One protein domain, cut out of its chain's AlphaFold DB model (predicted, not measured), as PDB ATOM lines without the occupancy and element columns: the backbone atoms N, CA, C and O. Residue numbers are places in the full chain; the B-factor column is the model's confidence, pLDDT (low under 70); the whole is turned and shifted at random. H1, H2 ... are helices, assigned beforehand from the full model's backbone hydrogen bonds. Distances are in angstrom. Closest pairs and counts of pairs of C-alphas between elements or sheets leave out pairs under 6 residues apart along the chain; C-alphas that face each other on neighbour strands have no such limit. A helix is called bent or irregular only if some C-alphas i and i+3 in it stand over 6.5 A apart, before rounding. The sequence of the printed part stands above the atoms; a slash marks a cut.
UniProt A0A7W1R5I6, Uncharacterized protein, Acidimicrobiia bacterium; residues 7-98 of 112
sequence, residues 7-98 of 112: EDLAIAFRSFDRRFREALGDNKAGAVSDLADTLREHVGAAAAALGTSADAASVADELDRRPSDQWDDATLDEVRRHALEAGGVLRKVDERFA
ATOM      1  N   GLU A   7     267.950 256.351 246.660       92.19
ATOM      2  CA  GLU A   7     266.727 257.128 246.914       92.19
ATOM      3  C   GLU A   7     266.740 257.790 248.301       92.19
ATOM      4  O   GLU A   7     266.436 258.979 248.426       92.19
ATOM      5  N   ASP A   8     267.153 257.066 249.348       92.81
ATOM      6  CA  ASP A   8     267.280 257.639 250.695       92.81
ATOM      7  C   ASP A   8     268.293 258.793 250.718       92.81
ATOM      8  O   ASP A   8     268.071 259.823 251.362       92.81
ATOM      9  N   LEU A   9     269.408 258.632 249.996       94.12
ATOM     10  CA  LEU A   9     270.418 259.677 249.847       94.12
ATOM     11  C   LEU A   9     269.847 260.880 249.086       94.12
ATOM     12  O   LEU A   9     270.019 262.012 249.539       94.12
ATOM     13  N   ALA A  10     269.101 260.664 248.000       95.88
ATOM     14  CA  ALA A  10     268.448 261.739 247.254       95.88
ATOM     15  C   ALA A  10     267.494 262.555 248.145       95.88
ATOM     16  O   ALA A  10     267.536 263.790 248.155       95.88
ATOM     17  N   ILE A  11     266.681 261.879 248.964       95.62
ATOM     18  CA  ILE A  11     265.789 262.523 249.941       95.62
ATOM     19  C   ILE A  11     266.591 263.330 250.972       95.62
ATOM     20  O   ILE A  11     266.195 264.447 251.334       95.62
ATOM     21  N   ALA A  12     267.720 262.794 251.446       95.56
ATOM     22  CA  ALA A  12     268.589 263.493 252.386       95.56
ATOM     23  C   ALA A  12     269.123 264.803 251.789       95.56
ATOM     24  O   ALA A  12     268.923 265.856 252.400       95.56
ATOM     25  N   PHE A  13     269.699 264.760 250.583       96.38
ATOM     26  CA  PHE A  13     270.230 265.944 249.903       96.38
ATOM     27  C   PHE A  13     269.140 266.985 249.596       96.38
ATOM     28  O   PHE A  13     269.326 268.157 249.924       96.38
ATOM     29  N   ARG A  14     267.952 266.577 249.110       96.00
ATOM     30  CA  ARG A  14     266.797 267.494 248.924       96.00
ATOM     31  C   ARG A  14     266.393 268.208 250.213       96.00
ATOM     32  O   ARG A  14     265.873 269.321 250.185       96.00
ATOM     33  N   SER A  15     266.612 267.564 251.355       95.69
ATOM     34  CA  SER A  15     266.228 268.109 252.654       95.69
ATOM     35  C   SER A  15     267.231 269.117 253.218       95.69
ATOM     36  O   SER A  15     266.866 269.844 254.143       95.69
ATOM     37  N   PHE A  16     268.472 269.172 252.720       93.75
ATOM     38  CA  PHE A  16     269.533 269.986 253.326       93.75
ATOM     39  C   PHE A  16     269.231 271.482 253.285       93.75
ATOM     40  O   PHE A  16     269.255 272.115 254.335       93.75
ATOM     41  N   ASP A  17     268.837 272.035 252.137       90.19
ATOM     42  CA  ASP A  17     268.537 273.470 252.022       90.19
ATOM     43  C   ASP A  17     267.347 273.902 252.881       90.19
ATOM     44  O   ASP A  17     267.306 275.012 253.417       90.19
ATOM     45  N   ARG A  18     266.339 273.033 253.017       92.31
ATOM     46  CA  ARG A  18     265.207 273.291 253.912       92.31
ATOM     47  C   ARG A  18     265.673 273.297 255.367       92.31
ATOM     48  O   ARG A  18     265.455 274.288 256.050       92.31
ATOM     49  N   ARG A  19     266.351 272.235 255.811       91.69
ATOM     50  CA  ARG A  19     266.837 272.095 257.193       91.69
ATOM     51  C   ARG A  19     267.821 273.194 257.577       91.69
ATOM     52  O   ARG A  19     267.761 273.700 258.685       91.69
ATOM     53  N   PHE A  20     268.700 273.592 256.659       89.25
ATOM     54  CA  PHE A  20     269.650 274.673 256.893       89.25
ATOM     55  C   PHE A  20     268.939 276.016 257.103       89.25
ATOM     56  O   PHE A  20     269.268 276.746 258.034       89.25
ATOM     57  N   ARG A  21     267.923 276.324 256.283       87.81
ATOM     58  CA  ARG A  21     267.087 277.526 256.462       87.81
ATOM     59  C   ARG A  21     266.287 277.492 257.761       87.81
ATOM     60  O   ARG A  21     266.218 278.507 258.443       87.81
ATOM     61  N   GLU A  22     265.713 276.342 258.103       88.94
ATOM     62  CA  GLU A  22     264.982 276.146 259.361       88.94
ATOM     63  C   GLU A  22     265.894 276.378 260.573       88.94
ATOM     64  O   GLU A  22     265.545 277.160 261.451       88.94
ATOM     65  N   ALA A  23     267.092 275.791 260.570       86.25
ATOM     66  CA  ALA A  23     268.059 275.935 261.657       86.25
ATOM     67  C   ALA A  23     268.615 277.369 261.784       86.25
ATOM     68  O   ALA A  23     268.936 277.831 262.878       86.25
ATOM     69  N   LEU A  24     268.724 278.104 260.673       83.69
ATOM     70  CA  LEU A  24     269.134 279.511 260.675       83.69
ATOM     71  C   LEU A  24     268.093 280.442 261.315       83.69
ATOM     72  O   LEU A  24     268.463 281.423 261.971       83.69
ATOM     73  N   GLY A  25     266.806 280.169 261.095       79.25
ATOM     74  CA  GLY A  25     265.724 281.101 261.403       79.25
ATOM     75  C   GLY A  25     265.876 282.459 260.695       79.25
ATOM     76  O   GLY A  25     266.704 282.644 259.800       79.25
ATOM     77  N   ASP A  26     265.088 283.446 261.119       71.25
ATOM     78  CA  ASP A  26     264.911 284.697 260.365       71.25
ATOM     79  C   ASP A  26     266.112 285.668 260.377       71.25
ATOM     80  O   ASP A  26     266.094 286.645 259.632       71.25
ATOM     81  N   ASN A  27     267.155 285.475 261.204       61.06
ATOM     82  CA  ASN A  27     268.171 286.533 261.387       61.06
ATOM     83  C   ASN A  27     269.577 286.092 261.849       61.06
ATOM     84  O   ASN A  27     270.241 286.814 262.592       61.06
ATOM     85  N   LYS A  28     270.068 284.914 261.432       68.00
ATOM     86  CA  LYS A  28     271.359 284.385 261.935       68.00
ATOM     87  C   LYS A  28     272.379 283.973 260.861       68.00
ATOM     88  O   LYS A  28     273.391 283.354 261.183       68.00
ATOM     89  N   ALA A  29     272.174 284.379 259.602       67.81
ATOM     90  CA  ALA A  29     272.995 283.962 258.452       67.81
ATOM     91  C   ALA A  29     274.506 284.234 258.609       67.81
ATOM     92  O   ALA A  29     275.324 283.415 258.198       67.81
ATOM     93  N   GLY A  30     274.893 285.348 259.240       69.62
ATOM     94  CA  GLY A  30     276.306 285.689 259.448       69.62
ATOM     95  C   GLY A  30     277.010 284.885 260.549       69.62
ATOM     96  O   GLY A  30     278.233 284.824 260.566       69.62
ATOM     97  N   ALA A  31     276.272 284.255 261.468       77.06
ATOM     98  CA  ALA A  31     276.842 283.596 262.649       77.06
ATOM     99  C   ALA A  31     277.241 282.123 262.420       77.06
ATOM    100  O   ALA A  31     277.697 281.463 263.362       77.06
ATOM    101  N   VAL A  32     277.055 281.620 261.194       83.12
ATOM    102  CA  VAL A  32     277.368 280.243 260.768       83.12
ATOM    103  C   VAL A  32     278.025 280.174 259.389       83.12
ATOM    104  O   VAL A  32     277.894 279.156 258.719       83.12
ATOM    105  N   SER A  33     278.746 281.219 258.961       84.62
ATOM    106  CA  SER A  33     279.496 281.198 257.690       84.62
ATOM    107  C   SER A  33     280.361 279.945 257.556       84.62
ATOM    108  O   SER A  33     280.259 279.236 256.564       84.62
ATOM    109  N   ASP A  34     281.099 279.603 258.611       90.75
ATOM    110  CA  ASP A  34     282.049 278.490 258.592       90.75
ATOM    111  C   ASP A  34     281.332 277.131 258.507       90.75
ATOM    112  O   ASP A  34     281.773 276.217 257.810       90.75
ATOM    113  N   LEU A  35     280.178 276.993 259.176       90.75
ATOM    114  CA  LEU A  35     279.341 275.792 259.070       90.75
ATOM    115  C   LEU A  35     278.660 275.712 257.696       90.75
ATOM    116  O   LEU A  35     278.530 274.624 257.147       90.75
ATOM    117  N   ALA A  36     278.260 276.846 257.118       90.50
ATOM    118  CA  ALA A  36     277.718 276.907 255.765       90.50
ATOM    119  C   ALA A  36     278.769 276.502 254.720       90.50
ATOM    120  O   ALA A  36     278.451 275.802 253.761       90.50
ATOM    121  N   ASP A  37     280.020 276.921 254.906       93.69
ATOM    122  CA  ASP A  37     281.144 276.531 254.054       93.69
ATOM    123  C   ASP A  37     281.438 275.036 254.197       93.69
ATOM    124  O   ASP A  37     281.471 274.332 253.193       93.69
ATOM    125  N   THR A  38     281.486 274.519 255.427       94.94
ATOM    126  CA  THR A  38     281.671 273.079 255.687       94.94
ATOM    127  C   THR A  38     280.554 272.234 255.052       94.94
ATOM    128  O   THR A  38     280.808 271.190 254.450       94.94
ATOM    129  N   LEU A  39     279.294 272.683 255.142       94.56
ATOM    130  CA  LEU A  39     278.168 272.011 254.485       94.56
ATOM    131  C   LEU A  39     278.357 271.982 252.962       94.56
ATOM    132  O   LEU A  39     278.190 270.934 252.336       94.56
ATOM    133  N   ARG A  40     278.729 273.124 252.371       95.19
ATOM    134  CA  ARG A  40     278.981 273.250 250.929       95.19
ATOM    135  C   ARG A  40     280.153 272.391 250.466       95.19
ATOM    136  O   ARG A  40     280.063 271.804 249.394       95.19
ATOM    137  N   GLU A  41     281.207 272.260 251.265       97.31
ATOM    138  CA  GLU A  41     282.341 271.377 250.976       97.31
ATOM    139  C   GLU A  41     281.912 269.909 250.885       97.31
ATOM    140  O   GLU A  41     282.267 269.223 249.926       97.31
ATOM    141  N   HIS A  42     281.104 269.422 251.830       98.00
ATOM    142  CA  HIS A  42     280.610 268.043 251.784       98.00
ATOM    143  C   HIS A  42     279.651 267.795 250.617       98.00
ATOM    144  O   HIS A  42     279.747 266.758 249.963       98.00
ATOM    145  N   VAL A  43     278.770 268.751 250.311       97.50
ATOM    146  CA  VAL A  43     277.903 268.675 249.126       97.50
ATOM    147  C   VAL A  43     278.734 268.680 247.841       97.50
ATOM    148  O   VAL A  43     278.495 267.860 246.957       97.50
ATOM    149  N   GLY A  44     279.747 269.543 247.746       97.69
ATOM    150  CA  GLY A  44     280.649 269.611 246.599       97.69
ATOM    151  C   GLY A  44     281.472 268.336 246.407       97.69
ATOM    152  O   GLY A  44     281.631 267.877 245.280       97.69
ATOM    153  N   ALA A  45     281.941 267.719 247.492       97.75
ATOM    154  CA  ALA A  45     282.658 266.448 247.430       97.75
ATOM    155  C   ALA A  45     281.750 265.291 246.976       97.75
ATOM    156  O   ALA A  45     282.143 264.506 246.113       97.75
ATOM    157  N   ALA A  46     280.507 265.230 247.469       96.88
ATOM    158  CA  ALA A  46     279.514 264.278 246.973       96.88
ATOM    159  C   ALA A  46     279.206 264.501 245.481       96.88
ATOM    160  O   ALA A  46     279.171 263.550 244.703       96.88
ATOM    161  N   ALA A  47     279.051 265.756 245.056       97.06
ATOM    162  CA  ALA A  47     278.840 266.096 243.652       97.06
ATOM    163  C   ALA A  47     280.019 265.683 242.761       97.06
ATOM    164  O   ALA A  47     279.806 265.163 241.666       97.06
ATOM    165  N   ALA A  48     281.252 265.855 243.243       97.00
ATOM    166  CA  ALA A  48     282.454 265.424 242.540       97.00
ATOM    167  C   ALA A  48     282.498 263.897 242.364       97.00
ATOM    168  O   ALA A  48     282.829 263.432 241.274       97.00
ATOM    169  N   ALA A  49     282.101 263.128 243.385       95.62
ATOM    170  CA  ALA A  49     281.981 261.670 243.283       95.62
ATOM    171  C   ALA A  49     280.942 261.245 242.229       95.62
ATOM    172  O   ALA A  49     281.142 260.273 241.506       95.62
ATOM    173  N   LEU A  50     279.853 262.006 242.094       94.50
ATOM    174  CA  LEU A  50     278.802 261.747 241.110       94.50
ATOM    175  C   LEU A  50     279.104 262.295 239.708       94.50
ATOM    176  O   LEU A  50     278.441 261.894 238.748       94.50
ATOM    177  N   GLY A  51     280.079 263.198 239.577       95.12
ATOM    178  CA  GLY A  51     280.356 263.928 238.340       95.12
ATOM    179  C   GLY A  51     279.261 264.938 237.973       95.12
ATOM    180  O   GLY A  51     278.991 265.136 236.790       95.12
ATOM    181  N   THR A  52     278.611 265.547 238.969       96.56
ATOM    182  CA  THR A  52     277.524 266.528 238.789       96.56
ATOM    183  C   THR A  52     277.903 267.912 239.335       96.56
ATOM    184  O   THR A  52     279.030 268.142 239.777       96.56
ATOM    185  N   SER A  53     276.971 268.863 239.267       96.19
ATOM    186  CA  SER A  53     277.157 270.221 239.789       96.19
ATOM    187  C   SER A  53     277.190 270.244 241.320       96.19
ATOM    188  O   SER A  53     276.514 269.454 241.978       96.19
ATOM    189  N   ALA A  54     277.997 271.147 241.886       94.94
ATOM    190  CA  ALA A  54     278.291 271.235 243.319       94.94
ATOM    191  C   ALA A  54     277.161 271.882 244.144       94.94
ATOM    192  O   ALA A  54     277.372 272.866 244.852       94.94
ATOM    193  N   ASP A  55     275.957 271.327 244.049       94.38
ATOM    194  CA  ASP A  55     274.782 271.739 244.808       94.38
ATOM    195  C   ASP A  55     273.913 270.528 245.184       94.38
ATOM    196  O   ASP A  55     273.935 269.483 244.530       94.38
ATOM    197  N   ALA A  56     273.160 270.651 246.280       95.06
ATOM    198  CA  ALA A  56     272.435 269.522 246.859       95.06
ATOM    199  C   ALA A  56     271.282 269.036 245.963       95.06
ATOM    200  O   ALA A  56     270.966 267.846 245.975       95.06
ATOM    201  N   ALA A  57     270.677 269.926 245.170       95.69
ATOM    202  CA  ALA A  57     269.617 269.555 244.239       95.69
ATOM    203  C   ALA A  57     270.174 268.703 243.092       95.69
ATOM    204  O   ALA A  57     269.659 267.616 242.848       95.69
ATOM    205  N   SER A  58     271.282 269.122 242.477       96.50
ATOM    206  CA  SER A  58     271.966 268.366 241.422       96.50
ATOM    207  C   SER A  58     272.452 266.996 241.893       96.50
ATOM    208  O   SER A  58     272.367 266.025 241.143       96.50
ATOM    209  N   VAL A  59     272.943 266.889 243.134       96.94
ATOM    210  CA  VAL A  59     273.305 265.597 243.743       96.94
ATOM    211  C   VAL A  59     272.080 264.699 243.891       96.94
ATOM    212  O   VAL A  59     272.128 263.528 243.517       96.94
ATOM    213  N   ALA A  60     270.976 265.235 244.413       97.06
ATOM    214  CA  ALA A  60     269.760 264.462 244.601       97.06
ATOM    215  C   ALA A  60     269.135 264.009 243.279       97.06
ATOM    216  O   ALA A  60     268.738 262.854 243.162       97.06
ATOM    217  N   ASP A  61     269.067 264.894 242.289       96.56
ATOM    218  CA  ASP A  61     268.515 264.572 240.977       96.56
ATOM    219  C   ASP A  61     269.365 263.521 240.267       96.56
ATOM    220  O   ASP A  61     268.833 262.638 239.601       96.56
ATOM    221  N   GLU A  62     270.684 263.558 240.454       96.12
ATOM    222  CA  GLU A  62     271.568 262.548 239.894       96.12
ATOM    223  C   GLU A  62     271.375 261.167 240.538       96.12
ATOM    224  O   GLU A  62     271.365 260.160 239.826       96.12
ATOM    225  N   LEU A  63     271.168 261.127 241.858       94.88
ATOM    226  CA  LEU A  63     270.842 259.911 242.608       94.88
ATOM    227  C   LEU A  63     269.480 259.320 242.211       94.88
ATOM    228  O   LEU A  63     269.365 258.104 242.094       94.88
ATOM    229  N   ASP A  64     268.479 260.173 241.971       94.62
ATOM    230  CA  ASP A  64     267.110 259.798 241.576       94.62
ATOM    231  C   ASP A  64     267.049 259.324 240.108       94.62
ATOM    232  O   ASP A  64     266.285 258.436 239.733       94.62
ATOM    233  N   ARG A  65     267.892 259.905 239.246       93.50
ATOM    234  CA  ARG A  65     267.897 259.632 237.803       93.50
ATOM    235  C   ARG A  65     268.528 258.292 237.438       93.50
ATOM    236  O   ARG A  65     268.109 257.688 236.446       93.50
ATOM    237  N   ARG A  66     269.580 257.855 238.140       91.31
ATOM    238  CA  ARG A  66     270.256 256.586 237.817       91.31
ATOM    239  C   ARG A  66     269.614 255.419 238.579       91.31
ATOM    240  O   ARG A  66     269.523 255.478 239.803       91.31
ATOM    241  N   PRO A  67     269.258 254.327 237.883       86.75
ATOM    242  CA  PRO A  67     268.782 253.098 238.512       86.75
ATOM    243  C   PRO A  67     269.741 252.540 239.571       86.75
ATOM    244  O   PRO A  67     270.962 252.644 239.434       86.75
ATOM    245  N   SER A  68     269.189 251.897 240.605       84.06
ATOM    246  CA  SER A  68     269.948 251.357 241.745       84.06
ATOM    247  C   SER A  68     271.044 250.359 241.348       84.06
ATOM    248  O   SER A  68     272.054 250.257 242.030       84.06
ATOM    249  N   ASP A  69     270.845 249.626 240.253       85.62
ATOM    250  CA  ASP A  69     271.752 248.608 239.712       85.62
ATOM    251  C   ASP A  69     272.941 249.180 238.922       85.62
ATOM    252  O   ASP A  69     273.867 248.443 238.591       85.62
ATOM    253  N   GLN A  70     272.937 250.484 238.623       89.12
ATOM    254  CA  GLN A  70     274.028 251.162 237.909       89.12
ATOM    255  C   GLN A  70     275.021 251.861 238.839       89.12
ATOM    256  O   GLN A  70     275.997 252.449 238.370       89.12
ATOM    257  N   TRP A  71     274.768 251.822 240.143       90.06
ATOM    258  CA  TRP A  71     275.654 252.397 241.134       90.06
ATOM    259  C   TRP A  71     276.700 251.387 241.577       90.06
ATOM    260  O   TRP A  71     276.374 250.254 241.924       90.06
ATOM    261  N   ASP A  72     277.958 251.816 241.604       91.75
ATOM    262  CA  ASP A  72     278.995 251.077 242.303       91.75
ATOM    263  C   ASP A  72     278.981 251.418 243.802       91.75
ATOM    264  O   ASP A  72     278.717 252.556 244.210       91.75
ATOM    265  N   ASP A  73     279.282 250.413 244.625       90.56
ATOM    266  CA  ASP A  73     279.236 250.534 246.084       90.56
ATOM    267  C   ASP A  73     280.205 251.601 246.612       90.56
ATOM    268  O   ASP A  73     279.883 252.298 247.571       90.56
ATOM    269  N   ALA A  74     281.368 251.773 245.973       92.75
ATOM    270  CA  ALA A  74     282.374 252.735 246.418       92.75
ATOM    271  C   ALA A  74     281.879 254.181 246.259       92.75
ATOM    272  O   ALA A  74     282.019 254.984 247.182       92.75
ATOM    273  N   THR A  75     281.245 254.499 245.128       94.19
ATOM    274  CA  THR A  75     280.608 255.799 244.899       94.19
ATOM    275  C   THR A  75     279.484 256.045 245.905       94.19
ATOM    276  O   THR A  75     279.421 257.120 246.501       94.19
ATOM    277  N   LEU A  76     278.609 255.061 246.147       93.81
ATOM    278  CA  LEU A  76     277.510 255.224 247.106       93.81
ATOM    279  C   LEU A  76     277.989 255.367 248.547       93.81
ATOM    280  O   LEU A  76     277.412 256.156 249.299       93.81
ATOM    281  N   ASP A  77     279.029 254.640 248.945       94.69
ATOM    282  CA  ASP A  77     279.611 254.764 250.277       94.69
ATOM    283  C   ASP A  77     280.273 256.133 250.474       94.69
ATOM    284  O   ASP A  77     280.111 256.743 251.534       94.69
ATOM    285  N   GLU A  78     280.933 256.668 249.446       95.56
ATOM    286  CA  GLU A  78     281.518 258.009 249.486       95.56
ATOM    287  C   GLU A  78     280.441 259.101 249.590       95.56
ATOM    288  O   GLU A  78     280.513 259.987 250.448       95.56
ATOM    289  N   VAL A  79     279.385 259.006 248.779       95.88
ATOM    290  CA  VAL A  79     278.240 259.925 248.848       95.88
ATOM    291  C   VAL A  79     277.538 259.815 250.201       95.88
ATOM    292  O   VAL A  79     277.204 260.834 250.810       95.88
ATOM    293  N   ARG A  80     277.356 258.597 250.727       95.88
ATOM    294  CA  ARG A  80     276.767 258.361 252.053       95.88
ATOM    295  C   ARG A  80     277.605 258.998 253.152       95.88
ATOM    296  O   ARG A  80     277.041 259.648 254.032       95.88
ATOM    297  N   ARG A  81     278.928 258.839 253.112       96.88
ATOM    298  CA  ARG A  81     279.849 259.464 254.069       96.88
ATOM    299  C   ARG A  81     279.644 260.975 254.090       96.88
ATOM    300  O   ARG A  81     279.412 261.544 255.152       96.88
ATOM    301  N   HIS A  82     279.625 261.610 252.922       97.56
ATOM    302  CA  HIS A  82     279.401 263.050 252.823       97.56
ATOM    303  C   HIS A  82     277.997 263.492 253.247       97.56
ATOM    304  O   HIS A  82     277.866 264.534 253.887       97.56
ATOM    305  N   ALA A  83     276.961 262.697 252.976       96.44
ATOM    306  CA  ALA A  83     275.610 262.973 253.459       96.44
ATOM    307  C   ALA A  83     275.520 262.935 254.997       96.44
ATOM    308  O   ALA A  83     274.837 263.768 255.597       96.44
ATOM    309  N   LEU A  84     276.222 261.999 255.644       96.69
ATOM    310  CA  LEU A  84     276.284 261.903 257.106       96.69
ATOM    311  C   LEU A  84     277.024 263.092 257.724       96.69
ATOM    312  O   LEU A  84     276.520 263.685 258.678       96.69
ATOM    313  N   GLU A  85     278.171 263.477 257.161       97.50
ATOM    314  CA  GLU A  85     278.924 264.649 257.623       97.50
ATOM    315  C   GLU A  85     278.111 265.941 257.447       97.50
ATOM    316  O   GLU A  85     277.975 266.726 258.387       97.50
ATOM    317  N   ALA A  86     277.463 266.122 256.290       95.06
ATOM    318  CA  ALA A  86     276.546 267.235 256.036       95.06
ATOM    319  C   ALA A  86     275.388 267.274 257.051       95.06
ATOM    320  O   ALA A  86     275.080 268.326 257.613       95.06
ATOM    321  N   GLY A  87     274.777 266.124 257.353       94.62
ATOM    322  CA  GLY A  87     273.756 266.009 258.397       94.62
ATOM    323  C   GLY A  87     274.275 266.379 259.792       94.62
ATOM    324  O   GLY A  87     273.568 267.032 260.561       94.62
ATOM    325  N   GLY A  88     275.521 266.019 260.108       95.00
ATOM    326  CA  GLY A  88     276.197 266.421 261.342       95.00
ATOM    327  C   GLY A  88     276.424 267.931 261.430       95.00
ATOM    328  O   GLY A  88     276.223 268.519 262.492       95.00
ATOM    329  N   VAL A  89     276.782 268.578 260.320       94.12
ATOM    330  CA  VAL A  89     276.887 270.043 260.241       94.12
ATOM    331  C   VAL A  89     275.530 270.700 260.490       94.12
ATOM    332  O   VAL A  89     275.447 271.607 261.313       94.12
ATOM    333  N   LEU A  90     274.459 270.212 259.855       92.56
ATOM    334  CA  LEU A  90     273.101 270.728 260.069       92.56
ATOM    335  C   LEU A  90     272.669 270.623 261.534       92.56
ATOM    336  O   LEU A  90     272.119 271.580 262.070       92.56
ATOM    337  N   ARG A  91     272.979 269.504 262.200       91.81
ATOM    338  CA  ARG A  91     272.719 269.347 263.636       91.81
ATOM    339  C   ARG A  91     273.477 270.379 264.473       91.81
ATOM    340  O   ARG A  91     272.894 270.949 265.380       91.81
ATOM    341  N   LYS A  92     274.741 270.669 264.158       91.62
ATOM    342  CA  LYS A  92     275.512 271.705 264.871       91.62
ATOM    343  C   LYS A  92     274.932 273.106 264.676       91.62
ATOM    344  O   LYS A  92     275.003 273.921 265.589       91.62
ATOM    345  N   VAL A  93     274.399 273.406 263.487       90.00
ATOM    346  CA  VAL A  93     273.702 274.678 263.228       90.00
ATOM    347  C   VAL A  93     272.449 274.762 264.096       90.00
ATOM    348  O   VAL A  93     272.236 275.783 264.741       90.00
ATOM    349  N   ASP A  94     271.677 273.678 264.147       88.25
ATOM    350  CA  ASP A  94     270.479 273.563 264.976       88.25
ATOM    351  C   ASP A  94     270.812 273.733 266.466       88.25
ATOM    352  O   ASP A  94     270.330 274.663 267.092       88.25
ATOM    353  N   GLU A  95     271.756 272.961 267.014       88.06
ATOM    354  CA  GLU A  95     272.214 273.058 268.413       88.06
ATOM    355  C   GLU A  95     272.744 274.451 268.783       88.06
ATOM    356  O   GLU A  95     272.563 274.922 269.905       88.06
ATOM    357  N   ARG A  96     273.408 275.136 267.846       85.06
ATOM    358  CA  ARG A  96     273.941 276.489 268.062       85.06
ATOM    359  C   ARG A  96     272.842 277.539 268.206       85.06
ATOM    360  O   ARG A  96     273.091 278.597 268.787       85.06
ATOM    361  N   PHE A  97     271.672 277.288 267.633       81.44
ATOM    362  CA  PHE A  97     270.577 278.246 267.564       81.44
ATOM    363  C   PHE A  97     269.289 277.789 268.229       81.44
ATOM    364  O   PHE A  97     268.380 278.620 268.337       81.44
ATOM    365  N   ALA A  98     269.252 276.545 268.698       76.56
ATOM    366  CA  ALA A  98     268.276 276.021 269.625       76.56
ATOM    367  C   ALA A  98     268.243 276.940 270.847       76.56
ATOM    368  O   ALA A  98     269.272 277.251 271.455       76.56
TER     369      ALA A  98
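What this domain is: This is residues 7 to 98 of the 112 residues of an uncharacterized protein of Acidimicrobiia bacterium (UniProt A0A7W1R5I6). Three long helices, H1, H2 and H4, run lengthwise in a rod-shaped bundle, and the short H3 fills a fourth corner toward one end, packed on H1 and on the last part of H2. H1 and H4 run one way, H2 and H3 the other. The printed part has 92 residues with four named helices, H1 to H4 in chain order, and no named strand: all helix. It is compact, with a radius of gyration of the C-alphas of 13.4 A and spans of 43 by 20 by 17 A.

Where its parts are: H1, residues 7 to 27, begins at C-alpha 7 (266.727, 257.128, 246.914) and measures 32.8 A; it has a kink of 35 degrees near residue 15 and is irregular, C-alphas 23 and 26 being 9.4 A apart. H2, residues 29 to 50, measures 28.8 A, with a kink of 45 degrees near residue 36; it is irregular, C-alphas 31 and 34 being 8.3 A apart. H3 spans residues 56 to 65. H4, residues 73 to 97, measures 36.1 A and ends at C-alpha 97 (270.577, 278.246, 267.564).

How they stand to each other: In the bundle of H1, H2, H3 and H4, H1 touches H3 at a shallow tilt of 20 degrees, opposite ways; the closest C-alphas, of Ala 10 and Ala 60, are 4.0 A apart. H1 touches H4 at 19 degrees, the same way, closest at the C-alphas of Ala 23 and Asp 94, 4.7 A. H1 and H2 meet only through their link. H2 touches H3 with residues 43 to 50 alone, closest at the C-alphas of Ala 47 and Val 59, 5.6 A. H2 touches H4 at 8 degrees, opposite ways, closest at the C-alphas of Ala 46 and Val 79, 4.9 A. H3 and H4 are apart. Every O i to N i+4 pair is within hydrogen-bond range in H3 and H4, against 13 of 17 in H1 and 15 of 18 in H2.

The domain as a whole: The C-alphas farthest apart, of Asn 27 and Asp 69, are 43.8 A apart. The printed part has no cut and no long link. Mean pLDDT of the printed part is 91.2, with residues 27 to 30 under 70.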